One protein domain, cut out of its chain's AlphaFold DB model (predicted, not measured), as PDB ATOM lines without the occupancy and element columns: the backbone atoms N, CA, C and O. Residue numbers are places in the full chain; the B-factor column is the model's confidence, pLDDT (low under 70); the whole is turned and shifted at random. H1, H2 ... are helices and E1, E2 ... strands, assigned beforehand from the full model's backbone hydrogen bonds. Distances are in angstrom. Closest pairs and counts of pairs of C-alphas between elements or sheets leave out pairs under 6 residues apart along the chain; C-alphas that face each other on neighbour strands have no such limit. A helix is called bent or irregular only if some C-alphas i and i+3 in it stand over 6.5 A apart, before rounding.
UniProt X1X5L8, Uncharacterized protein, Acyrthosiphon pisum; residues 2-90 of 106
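This is residues 2 to 90 of the 106 residues of an uncharacterized protein of Acyrthosiphon pisum (UniProt X1X5L8). The model is a loosely joined shape in two parts: at one end a small block in which H2 packs crosswise on the two-strand hairpin E1 and E2, at the other end the helices H1 and H3, set at a steep angle, with the beginning of H1 near H3. Residues 16 to 23, at the end of H1 and in the link to H2, stick out, and the link from E2 to H3 runs far out to Lys 67 and folds back. The printed part has 89 residues, with three named helices and two named strands in the order H1, H2, E1, E2, H3; the sheet, E1 - E2, is antiparallel and the class is mostly helix. It is only just loose, close to compact, with a radius of gyration of the C-alphas of 14.8 A, and spans 41 by 32 by 24 A.

H1, residues 2 to 17, and H3, residues 78 to 90, only just touch, with 3 pairs of C-alphas within 8 A. H1 does so with residues 4 to 8 alone, H3 with residue 82 alone; the closest C-alphas are those of Lys 4 and Tyr 82, 6.8 A apart. Their lines stand at a steep tilt of 47 degrees, opposite ways. H1 and H2, residues 28 to 39, are apart. H2 comes near E1, residues 51 to 55, where the closest C-alphas, those of Ile 35 and Ile 52, are 7.1 A apart. For H2 and E2, residues 58 to 62, the closest C-alphas are those of Ile 35 and Leu 61, 7.3 A apart. E1 and E2 form an antiparallel hairpin, their directions at 143 degrees; N 53 and O 60, at 2.9 A, and N 62 and O 51, at 2.8 A, are within hydrogen-bond range. H2 and H3 are close but not clearly touching, about perpendicular at 80 degrees, with the closest C-alphas, of Asn 28 and Asn 78, 6.9 A apart. H1 is apart from both strands, and E1 is apart from H3. In H1 and H2 every O i to N i+4 pair is within hydrogen-bond range; in H3 7 of 9 are.

H1 begins at C-alpha 2, (159.195, 177.115, 205.031), and measures 23.0 A from first to last C-alpha. H2 measures 16.6 A and begins at C-alpha 28, (153.556, 161.602, 189.463). E1 measures 12.8 A and E2 12.6 A. H3 measures 19.5 A and ends at C-alpha 90, (157.483, 185.905, 191.000); it is irregular, with C-alphas 79 and 82 7.4 A apart.

The two C-alphas farthest apart, of Glu 2 and Lys 67, are 43.2 A apart. The printed part has no cut. The links from H2 to E1, 11 residues, and from E2 to H3, 15 residues, are long; that from H1 to H2 is short and that from E1 to E2 tight. The mean pLDDT of the printed part is 82.2; residue 2, residues 19 to 24, residue 43 and residues 67 to 68 are under 70.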
ATOM      1  N   GLU A   2     160.395 177.349 204.205       61.06
ATOM      2  CA  GLU A   2     159.195 177.115 205.031       61.06
ATOM      3  C   GLU A   2     157.874 177.154 204.240       61.06
ATOM      4  O   GLU A   2     157.025 176.290 204.414       61.06
ATOM      5  N   THR A   3     157.731 178.072 203.281       79.88
ATOM      6  CA  THR A   3     156.494 178.231 202.492       79.88
ATOM      7  C   THR A   3     156.175 177.051 201.572       79.88
ATOM      8  O   THR A   3     155.003 176.746 201.361       79.88
ATOM      9  N   LYS A   4     157.198 176.365 201.041       85.06
ATOM     10  CA  LYS A   4     157.019 175.183 200.183       85.06
ATOM     11  C   LYS A   4     156.505 174.010 201.013       85.06
ATOM     12  O   LYS A   4     155.504 173.401 200.656       85.06
ATOM     13  N   THR A   5     157.152 173.732 202.142       86.69
ATOM     14  CA  THR A   5     156.756 172.645 203.046       86.69
ATOM     15  C   THR A   5     155.342 172.846 203.585       86.69
ATOM     16  O   THR A   5     154.537 171.920 203.525       86.69
ATOM     17  N   GLU A   6     155.007 174.062 204.023       89.19
ATOM     18  CA  GLU A   6     153.661 174.385 204.507       89.19
ATOM     19  C   GLU A   6     152.603 174.242 203.408       89.19
ATOM     20  O   GLU A   6     151.522 173.702 203.653       89.19
ATOM     21  N   PHE A   7     152.921 174.658 202.177       88.75
ATOM     22  CA  PHE A   7     152.033 174.459 201.035       88.75
ATOM     23  C   PHE A   7     151.736 172.978 200.813       88.75
ATOM     24  O   PHE A   7     150.566 172.608 200.760       88.75
ATOM     25  N   TYR A   8     152.764 172.128 200.717       88.56
ATOM     26  CA  TYR A   8     152.548 170.698 200.491       88.56
ATOM     27  C   TYR A   8     151.844 170.036 201.670       88.56
ATOM     28  O   TYR A   8     150.974 169.208 201.449       88.56
ATOM     29  N   HIS A   9     152.114 170.439 202.910       89.50
ATOM     30  CA  HIS A   9     151.390 169.918 204.066       89.50
ATOM     31  C   HIS A   9     149.883 170.234 204.004       89.50
ATOM     32  O   HIS A   9     149.038 169.356 204.204       89.50
ATOM     33  N   LEU A  10     149.520 171.477 203.667       89.00
ATOM     34  CA  LEU A  10     148.121 171.865 203.459       89.00
ATOM     35  C   LEU A  10     147.509 171.182 202.231       89.00
ATOM     36  O   LEU A  10     146.338 170.799 202.254       89.00
ATOM     37  N   PHE A  11     148.297 171.012 201.172       87.88
ATOM     38  CA  PHE A  11     147.880 170.359 199.940       87.88
ATOM     39  C   PHE A  11     147.594 168.870 200.159       87.88
ATOM     40  O   PHE A  11     146.524 168.403 199.783       87.88
ATOM     41  N   GLU A  12     148.468 168.148 200.858       87.25
ATOM     42  CA  GLU A  12     148.269 166.748 201.249       87.25
ATOM     43  C   GLU A  12     147.024 166.588 202.129       87.25
ATOM     44  O   GLU A  12     146.208 165.689 201.917       87.25
ATOM     45  N   LYS A  13     146.802 167.516 203.069       88.19
ATOM     46  CA  LYS A  13     145.575 167.543 203.876       88.19
ATOM     47  C   LYS A  13     144.324 167.711 203.009       88.19
ATOM     48  O   LYS A  13     143.312 167.060 203.264       88.19
ATOM     49  N   LEU A  14     144.386 168.554 201.978       85.69
ATOM     50  CA  LEU A  14     143.298 168.749 201.019       85.69
ATOM     51  C   LEU A  14     143.073 167.492 200.166       85.69
ATOM     52  O   LEU A  14     141.926 167.087 199.968       85.69
ATOM     53  N   LEU A  15     144.148 166.856 199.695       82.25
ATOM     54  CA  LEU A  15     144.080 165.605 198.940       82.25
ATOM     55  C   LEU A  15     143.444 164.487 199.770       82.25
ATOM     56  O   LEU A  15     142.566 163.793 199.267       82.25
ATOM     57  N   SER A  16     143.803 164.372 201.049       80.94
ATOM     58  CA  SER A  16     143.243 163.381 201.976       80.94
ATOM     59  C   SER A  16     141.740 163.568 202.238       80.94
ATOM     60  O   SER A  16     141.033 162.606 202.532       80.94
ATOM     61  N   GLN A  17     141.219 164.790 202.092       80.94
ATOM     62  CA  GLN A  17     139.785 165.081 202.218       80.94
ATOM     63  C   GLN A  17     138.985 164.798 200.938       80.94
ATOM     64  O   GLN A  17     137.754 164.730 200.971       80.94
ATOM     65  N   LYS A  18     139.655 164.671 199.790       74.00
ATOM     66  CA  LYS A  18     139.015 164.384 198.503       74.00
ATOM     67  C   LYS A  18     138.898 162.872 198.315       74.00
ATOM     68  O   LYS A  18     139.764 162.108 198.716       74.00
ATOM     69  N   LYS A  19     137.830 162.434 197.639       65.06
ATOM     70  CA  LYS A  19     137.719 161.036 197.188       65.06
ATOM     71  C   LYS A  19     138.863 160.707 196.231       65.06
ATOM     72  O   LYS A  19     139.131 161.514 195.337       65.06
ATOM     73  N   GLU A  20     139.445 159.520 196.384       61.50
ATOM     74  CA  GLU A  20     140.506 158.967 195.529       61.50
ATOM     75  C   GLU A  20     140.127 158.927 194.036       61.50
ATOM     76  O   GLU A  20     140.983 159.072 193.164       61.50
ATOM     77  N   ASP A  21     138.827 158.855 193.731       60.88
ATOM     78  CA  ASP A  21     138.292 158.890 192.366       60.88
ATOM     79  C   ASP A  21     138.383 160.268 191.685       60.88
ATOM     80  O   ASP A  21     138.047 160.402 190.503       60.88
ATOM     81  N   ASN A  22     138.805 161.326 192.395       62.16
ATOM     82  CA  ASN A  22     138.959 162.647 191.788       62.16
ATOM     83  C   ASN A  22     140.085 162.628 190.752       62.16
ATOM     84  O   ASN A  22     141.274 162.665 191.064       62.16
ATOM     85  N   SER A  23     139.701 162.654 189.477       61.03
ATOM     86  CA  SER A  23     140.639 162.733 188.358       61.03
ATOM     87  C   SER A  23     141.331 164.091 188.219       61.03
ATOM     88  O   SER A  23     142.193 164.222 187.359       61.03
ATOM     89  N   SER A  24     140.941 165.093 189.011       68.25
ATOM     90  CA  SER A  24     141.476 166.456 188.912       68.25
ATOM     91  C   SER A  24     142.886 166.607 189.479       68.25
ATOM     92  O   SER A  24     143.590 167.522 189.066       68.25
ATOM     93  N   TYR A  25     143.304 165.731 190.400       77.62
ATOM     94  CA  TYR A  25     144.663 165.726 190.944       77.62
ATOM     95  C   TYR A  25     145.480 164.611 190.300       77.62
ATOM     96  O   TYR A  25     144.991 163.489 190.102       77.62
ATOM     97  N   MET A  26     146.725 164.935 189.963       80.31
ATOM     98  CA  MET A  26     147.594 164.065 189.184       80.31
ATOM     99  C   MET A  26     148.893 163.817 189.945       80.31
ATOM    100  O   MET A  26     149.831 164.616 189.905       80.31
ATOM    101  N   SER A  27     148.949 162.684 190.641       84.12
ATOM    102  CA  SER A  27     150.197 162.179 191.215       84.12
ATOM    103  C   SER A  27     151.200 161.864 190.104       84.12
ATOM    104  O   SER A  27     150.807 161.563 188.973       84.12
ATOM    105  N   ASN A  28     152.492 161.881 190.431       86.12
ATOM    106  CA  ASN A  28     153.556 161.602 189.463       86.12
ATOM    107  C   ASN A  28     153.373 160.230 188.783       86.12
ATOM    108  O   ASN A  28     153.436 160.120 187.563       86.12
ATOM    109  N   GLU A  29     153.025 159.199 189.555       86.00
ATOM    110  CA  GLU A  29     152.750 157.855 189.032       86.00
ATOM    111  C   GLU A  29     151.606 157.848 188.011       86.00
ATOM    112  O   GLU A  29     151.716 157.257 186.940       86.00
ATOM    113  N   LYS A  30     150.518 158.565 188.309       85.81
ATOM    114  CA  LYS A  30     149.351 158.669 187.426       85.81
ATOM    115  C   LYS A  30     149.692 159.414 186.137       85.81
ATOM    116  O   LYS A  30     149.259 159.003 185.064       85.81
ATOM    117  N   TYR A  31     150.494 160.470 186.244       88.06
ATOM    118  CA  TYR A  31     150.994 161.234 185.106       88.06
ATOM    119  C   TYR A  31     151.831 160.357 184.164       88.06
ATOM    120  O   TYR A  31     151.560 160.285 182.967       88.06
ATOM    121  N   LEU A  32     152.804 159.630 184.719       87.88
ATOM    122  CA  LEU A  32     153.660 158.717 183.963       87.88
ATOM    123  C   LEU A  32     152.873 157.550 183.365       87.88
ATOM    124  O   LEU A  32     153.158 157.137 182.241       87.88
ATOM    125  N   ASN A  33     151.873 157.031 184.079       88.62
ATOM    126  CA  ASN A  33     151.017 155.975 183.556       88.62
ATOM    127  C   ASN A  33     150.245 156.456 182.317       88.62
ATOM    128  O   ASN A  33     150.289 155.795 181.288       88.62
ATOM    129  N   ILE A  34     149.649 157.654 182.360       87.62
ATOM    130  CA  ILE A  34     148.948 158.239 181.202       87.62
ATOM    131  C   ILE A  34     149.892 158.400 180.004       87.62
ATOM    132  O   ILE A  34     149.516 158.051 178.886       87.62
ATOM    133  N   ILE A  35     151.123 158.883 180.218       88.44
ATOM    134  CA  ILE A  35     152.123 158.994 179.142       88.44
ATOM    135  C   ILE A  35     152.420 157.622 178.530       88.44
ATOM    136  O   ILE A  35     152.433 157.478 177.307       88.44
ATOM    137  N   ASN A  36     152.638 156.604 179.365       89.25
ATOM    138  CA  ASN A  36     152.907 155.249 178.892       89.25
ATOM    139  C   ASN A  36     151.708 154.645 178.149       89.25
ATOM    140  O   ASN A  36     151.896 154.026 177.105       89.25
ATOM    141  N   GLU A  37     150.481 154.854 178.629       88.56
ATOM    142  CA  GLU A  37     149.266 154.377 177.962       88.56
ATOM    143  C   GLU A  37     149.058 155.041 176.592       88.56
ATOM    144  O   GLU A  37     148.737 154.357 175.616       88.56
ATOM    145  N   LEU A  38     149.291 156.355 176.495       86.25
ATOM    146  CA  LEU A  38     149.229 157.097 175.231       86.25
ATOM    147  C   LEU A  38     150.296 156.612 174.242       86.25
ATOM    148  O   LEU A  38     149.985 156.371 173.075       86.25
ATOM    149  N   LYS A  39     151.532 156.393 174.708       85.94
ATOM    150  CA  LYS A  39     152.615 155.809 173.897       85.94
ATOM    151  C   LYS A  39     152.327 154.386 173.448       85.94
ATOM    152  O   LYS A  39     152.645 154.022 172.320       85.94
ATOM    153  N   GLY A  40     151.708 153.592 174.318       83.00
ATOM    154  CA  GLY A  40     151.279 152.226 174.031       83.00
ATOM    155  C   GLY A  40     150.142 152.139 173.009       83.00
ATOM    156  O   GLY A  40     149.690 151.039 172.700       83.00
ATOM    157  N   GLY A  41     149.659 153.273 172.486       77.25
ATOM    158  CA  GLY A  41     148.590 153.323 171.492       77.25
ATOM    159  C   GLY A  41     147.215 152.988 172.068       77.25
ATOM    160  O   GLY A  41     146.302 152.640 171.316       77.25
ATOM    161  N   ASN A  42     147.051 153.077 173.390       76.62
ATOM    162  CA  ASN A  42     145.798 152.753 174.051       76.62
ATOM    163  C   ASN A  42     144.778 153.873 173.792       76.62
ATOM    164  O   ASN A  42     144.984 155.029 174.152       76.62
ATOM    165  N   LYS A  43     143.660 153.549 173.135       69.25
ATOM    166  CA  LYS A  43     142.627 154.528 172.756       69.25
ATOM    167  C   LYS A  43     141.426 154.421 173.683       69.25
ATOM    168  O   LYS A  43     140.348 153.978 173.295       69.25
ATOM    169  N   SER A  44     141.620 154.813 174.938       78.12
ATOM    170  CA  SER A  44     140.520 154.920 175.900       78.12
ATOM    171  C   SER A  44     139.844 156.287 175.793       78.12
ATOM    172  O   SER A  44     140.514 157.304 175.629       78.12
ATOM    173  N   ARG A  45     138.516 156.362 175.982       77.62
ATOM    174  CA  ARG A  45     137.794 157.656 176.033       77.62
ATOM    175  C   ARG A  45     138.364 158.616 177.078       77.62
ATOM    176  O   ARG A  45     138.212 159.824 176.940       77.62
ATOM    177  N   ARG A  46     138.988 158.083 178.135       80.19
ATOM    178  CA  ARG A  46     139.661 158.883 179.168       80.19
ATOM    179  C   ARG A  46     140.932 159.546 178.635       80.19
ATOM    180  O   ARG A  46     141.221 160.667 179.033       80.19
ATOM    181  N   LEU A  47     141.634 158.873 177.723       82.62
ATOM    182  CA  LEU A  47     142.904 159.307 177.147       82.62
ATOM    183  C   LEU A  47     142.732 160.372 176.060       82.62
ATOM    184  O   LEU A  47     143.610 161.202 175.904       82.62
ATOM    185  N   ASN A  48     141.563 160.450 175.413       81.19
ATOM    186  CA  ASN A  48     141.246 161.501 174.430       81.19
ATOM    187  C   ASN A  48     141.321 162.939 174.982       81.19
ATOM    188  O   ASN A  48     141.234 163.886 174.213       81.19
ATOM    189  N   LYS A  49     141.414 163.108 176.306       83.31
ATOM    190  CA  LYS A  49     141.584 164.411 176.966       83.31
ATOM    191  C   LYS A  49     143.046 164.834 177.089       83.31
ATOM    192  O   LYS A  49     143.307 165.931 177.572       83.31
ATOM    193  N   PHE A  50     143.972 163.963 176.710       86.88
ATOM    194  CA  PHE A  50     145.397 164.155 176.891       86.88
ATOM    195  C   PHE A  50     146.115 163.956 175.562       86.88
ATOM    196  O   PHE A  50     145.807 163.046 174.794       86.88
ATOM    197  N   GLU A  51     147.111 164.790 175.329       86.56
ATOM    198  CA  GLU A  51     148.048 164.692 174.225       86.56
ATOM    199  C   GLU A  51     149.466 164.876 174.780       86.56
ATOM    200  O   GLU A  51     149.658 165.523 175.812       86.56
ATOM    201  N   ILE A  52     150.457 164.242 174.152       88.12
ATOM    202  CA  ILE A  52     151.860 164.363 174.558       88.12
ATOM    203  C   ILE A  52     152.534 165.365 173.630       88.12
ATOM    204  O   ILE A  52     152.499 165.204 172.411       88.12
ATOM    205  N   ILE A  53     153.211 166.344 174.219       88.00
ATOM    206  CA  ILE A  53     154.122 167.241 173.518       88.00
ATOM    207  C   ILE A  53     155.540 167.056 174.056       88.00
ATOM    208  O   ILE A  53     155.742 166.832 175.250       88.00
ATOM    209  N   ASN A  54     156.534 167.147 173.177       85.88
ATOM    210  CA  ASN A  54     157.934 167.191 173.579       85.88
ATOM    211  C   ASN A  54     158.404 168.645 173.583       85.88
ATOM    212  O   ASN A  54     158.327 169.323 172.559       85.88
ATOM    213  N   ILE A  55     158.882 169.120 174.731       80.56
ATOM    214  CA  ILE A  55     159.428 170.469 174.880       80.56
ATOM    215  C   ILE A  55     160.805 170.317 175.501       80.56
ATOM    216  O   ILE A  55     160.916 169.835 176.615       80.56
ATOM    217  N   GLY A  56     161.865 170.696 174.785       74.44
ATOM    218  CA  GLY A  56     163.225 170.639 175.331       74.44
ATOM    219  C   GLY A  56     163.727 169.228 175.673       74.44
ATOM    220  O   GLY A  56     164.616 169.093 176.504       74.44
ATOM    221  N   GLY A  57     163.173 168.178 175.055       80.00
ATOM    222  CA  GLY A  57     163.550 166.785 175.321       80.00
ATOM    223  C   GLY A  57     162.751 166.114 176.440       80.00
ATOM    224  O   GLY A  57     162.817 164.896 176.575       80.00
ATOM    225  N   GLU A  58     161.936 166.869 177.178       82.94
ATOM    226  CA  GLU A  58     161.023 166.353 178.196       82.94
ATOM    227  C   GLU A  58     159.590 166.249 177.657       82.94
ATOM    228  O   GLU A  58     159.080 167.121 176.946       82.94
ATOM    229  N   GLU A  59     158.939 165.132 177.973       86.75
ATOM    230  CA  GLU A  59     157.579 164.840 177.532       86.75
ATOM    231  C   GLU A  59     156.577 165.397 178.529       86.75
ATOM    232  O   GLU A  59     156.601 165.055 179.714       86.75
ATOM    233  N   LYS A  60     155.677 166.244 178.034       87.31
ATOM    234  CA  LYS A  60     154.634 166.870 178.838       87.31
ATOM    235  C   LYS A  60     153.259 166.499 178.309       87.31
ATOM    236  O   LYS A  60     153.039 166.406 177.105       87.31
ATOM    237  N   LEU A  61     152.328 166.304 179.233       88.88
ATOM    238  CA  LEU A  61     150.910 166.149 178.950       88.88
ATOM    239  C   LEU A  61     150.260 167.515 178.758       88.88
ATOM    240  O   LEU A  61     150.385 168.403 179.605       88.88
ATOM    241  N   ILE A  62     149.510 167.643 177.673       88.75
ATOM    242  CA  ILE A  62     148.702 168.811 177.341       88.75
ATOM    243  C   ILE A  62     147.263 168.392 177.061       88.75
ATOM    244  O   ILE A  62     146.980 167.225 176.781       88.75
ATOM    245  N   ALA A  63     146.337 169.339 177.164       86.00
ATOM    246  CA  ALA A  63     145.006 169.147 176.612       86.00
ATOM    247  C   ALA A  63     145.089 169.146 175.074       86.00
ATOM    248  O   ALA A  63     145.913 169.879 174.520       86.00
ATOM    249  N   PRO A  64     144.251 168.355 174.381       84.19
ATOM    250  CA  PRO A  64     144.198 168.364 172.928       84.19
ATOM    251  C   PRO A  64     143.889 169.778 172.440       84.19
ATOM    252  O   PRO A  64     142.899 170.387 172.853       84.19
ATOM    253  N   VAL A  65     144.750 170.299 171.571       79.06
ATOM    254  CA  VAL A  65     144.605 171.650 171.031       79.06
ATOM    255  C   VAL A  65     143.484 171.641 169.996       79.06
ATOM    256  O   VAL A  65     143.545 170.931 168.988       79.06
ATOM    257  N   GLU A  66     142.439 172.432 170.227       76.38
ATOM    258  CA  GLU A  66     141.393 172.624 169.226       76.38
ATOM    259  C   GLU A  66     141.946 173.414 168.032       76.38
ATOM    260  O   GLU A  66     142.722 174.361 168.184       76.38
ATOM    261  N   LYS A  67     141.555 173.025 166.813       67.38
ATOM    262  CA  LYS A  67     142.013 173.694 165.588       67.38
ATOM    263  C   LYS A  67     141.562 175.157 165.596       67.38
ATOM    264  O   LYS A  67     140.393 175.435 165.353       67.38
ATOM    265  N   GLY A  68     142.507 176.068 165.822       67.69
ATOM    266  CA  GLY A  68     142.275 177.516 165.855       67.69
ATOM    267  C   GLY A  68     142.546 178.168 167.210       67.69
ATOM    268  O   GLY A  68     142.587 179.393 167.273       67.69
ATOM    269  N   SER A  69     142.781 177.381 168.262       75.06
ATOM    270  CA  SER A  69     143.178 177.894 169.572       75.06
ATOM    271  C   SER A  69     144.692 178.090 169.634       75.06
ATOM    272  O   SER A  69     145.460 177.194 169.287       75.06
ATOM    273  N   THR A  70     145.127 179.268 170.082       74.25
ATOM    274  CA  THR A  70     146.540 179.555 170.389       74.25
ATOM    275  C   THR A  70     146.924 179.150 171.809       74.25
ATOM    276  O   THR A  70     148.106 179.088 172.138       74.25
ATOM    277  N   ASP A  71     145.928 178.884 172.651       78.62
ATOM    278  CA  ASP A  71     146.104 178.563 174.058       78.62
ATOM    279  C   ASP A  71     146.430 177.081 174.248       78.62
ATOM    280  O   ASP A  71     145.672 176.195 173.846       78.62
ATOM    281  N   LEU A  72     147.565 176.816 174.894       81.75
ATOM    282  CA  LEU A  72     148.008 175.474 175.242       81.75
ATOM    283  C   LEU A  72     147.796 175.242 176.740       81.75
ATOM    284  O   LEU A  72     148.375 175.942 177.571       81.75
ATOM    285  N   LEU A  73     146.981 174.250 177.100       85.25
ATOM    286  CA  LEU A  73     146.777 173.875 178.500       85.25
ATOM    287  C   LEU A  73     147.730 172.743 178.881       85.25
ATOM    288  O   LEU A  73     147.609 171.630 178.370       85.25
ATOM    289  N   TYR A  74     148.633 173.020 179.819       86.25
ATOM    290  CA  TYR A  74     149.550 172.032 180.381       86.25
ATOM    291  C   TYR A  74     148.946 171.326 181.592       86.25
ATOM    292  O   TYR A  74     148.420 171.965 182.504       86.25
ATOM    293  N   TYR A  75     149.093 170.002 181.642       86.62
ATOM    294  CA  TYR A  75     148.860 169.240 182.861       86.62
ATOM    295  C   TYR A  75     150.133 169.209 183.703       86.62
ATOM    296  O   TYR A  75     151.217 168.872 183.220       86.62
ATOM    297  N   VAL A  76     149.977 169.526 184.985       85.69
ATOM    298  CA  VAL A  76     151.067 169.630 185.959       85.69
ATOM    299  C   VAL A  76     150.956 168.502 186.980       85.69
ATOM    300  O   VAL A  76     149.857 168.132 187.399       85.69
ATOM    301  N   LYS A  77     152.102 167.946 187.380       88.81
ATOM    302  CA  LYS A  77     152.189 166.970 188.470       88.81
ATOM    303  C   LYS A  77     152.009 167.684 189.804       88.81
ATOM    304  O   LYS A  77     152.549 168.768 190.003       88.81
ATOM    305  N   ASN A  78     151.350 167.024 190.749       86.56
ATOM    306  CA  ASN A  78     151.194 167.532 192.113       86.56
ATOM    307  C   ASN A  78     152.529 168.010 192.725       86.56
ATOM    308  O   ASN A  78     152.570 169.073 193.331       86.56
ATOM    309  N   ASP A  79     153.618 167.271 192.496       85.31
ATOM    310  CA  ASP A  79     154.950 167.561 193.045       85.31
ATOM    311  C   ASP A  79     155.603 168.836 192.480       85.31
ATOM    312  O   ASP A  79     156.394 169.476 193.160       85.31
ATOM    313  N   GLU A  80     155.221 169.282 191.282       86.44
ATOM    314  CA  GLU A  80     155.778 170.488 190.639       86.44
ATOM    315  C   GLU A  80     154.852 171.705 190.754       86.44
ATOM    316  O   GLU A  80     155.217 172.813 190.359       86.44
ATOM    317  N   LEU A  81     153.655 171.516 191.317       87.88
ATOM    318  CA  LEU A  81     152.617 172.537 191.380       87.88
ATOM    319  C   LEU A  81     153.090 173.805 192.103       87.88
ATOM    320  O   LEU A  81     152.875 174.905 191.600       87.88
ATOM    321  N   TYR A  82     153.746 173.661 193.260       88.19
ATOM    322  CA  TYR A  82     154.247 174.815 194.010       88.19
ATOM    323  C   TYR A  82     155.304 175.581 193.220       88.19
ATOM    324  O   TYR A  82     155.276 176.805 193.202       88.19
ATOM    325  N   ASP A  83     156.243 174.870 192.593       88.56
ATOM    326  CA  ASP A  83     157.376 175.487 191.905       88.56
ATOM    327  C   ASP A  83     156.897 176.349 190.733       88.56
ATOM    328  O   ASP A  83     157.281 177.511 190.628       88.56
ATOM    329  N   ILE A  84     155.960 175.822 189.938       86.81
ATOM    330  CA  ILE A  84     155.342 176.544 188.820       86.81
ATOM    331  C   ILE A  84     154.532 177.742 189.322       86.81
ATOM    332  O   ILE A  84     154.688 178.847 188.812       86.81
ATOM    333  N   LEU A  85     153.686 177.562 190.342       87.06
ATOM    334  CA  LEU A  85     152.904 178.671 190.897       87.06
ATOM    335  C   LEU A  85     153.802 179.764 191.483       87.06
ATOM    336  O   LEU A  85     153.520 180.946 191.307       87.06
ATOM    337  N   ASN A  86     154.876 179.378 192.168       87.44
ATOM    338  CA  ASN A  86     155.833 180.300 192.760       87.44
ATOM    339  C   ASN A  86     156.635 181.042 191.683       87.44
ATOM    340  O   ASN A  86     156.806 182.249 191.798       87.44
ATOM    341  N   GLU A  87     157.093 180.358 190.632       86.69
ATOM    342  CA  GLU A  87     157.777 180.989 189.497       86.69
ATOM    343  C   GLU A  87     156.864 181.998 188.800       86.69
ATOM    344  O   GLU A  87     157.217 183.173 188.713       86.69
ATOM    345  N   ILE A  88     155.651 181.586 188.427       85.62
ATOM    346  CA  ILE A  88     154.662 182.466 187.799       85.62
ATOM    347  C   ILE A  88     154.331 183.650 188.716       85.62
ATOM    348  O   ILE A  88     154.262 184.786 188.252       85.62
ATOM    349  N   HIS A  89     154.154 183.422 190.020       83.69
ATOM    350  CA  HIS A  89     153.895 184.495 190.979       83.69
ATOM    351  C   HIS A  89     155.052 185.496 191.058       83.69
ATOM    352  O   HIS A  89     154.803 186.695 191.121       83.69
ATOM    353  N   LEU A  90     156.305 185.033 191.021       83.25
ATOM    354  CA  LEU A  90     157.483 185.905 191.000       83.25
ATOM    355  C   LEU A  90     157.618 186.663 189.674       83.25
ATOM    356  O   LEU A  90     158.040 187.816 189.673       83.25
TER     357      LEU A  90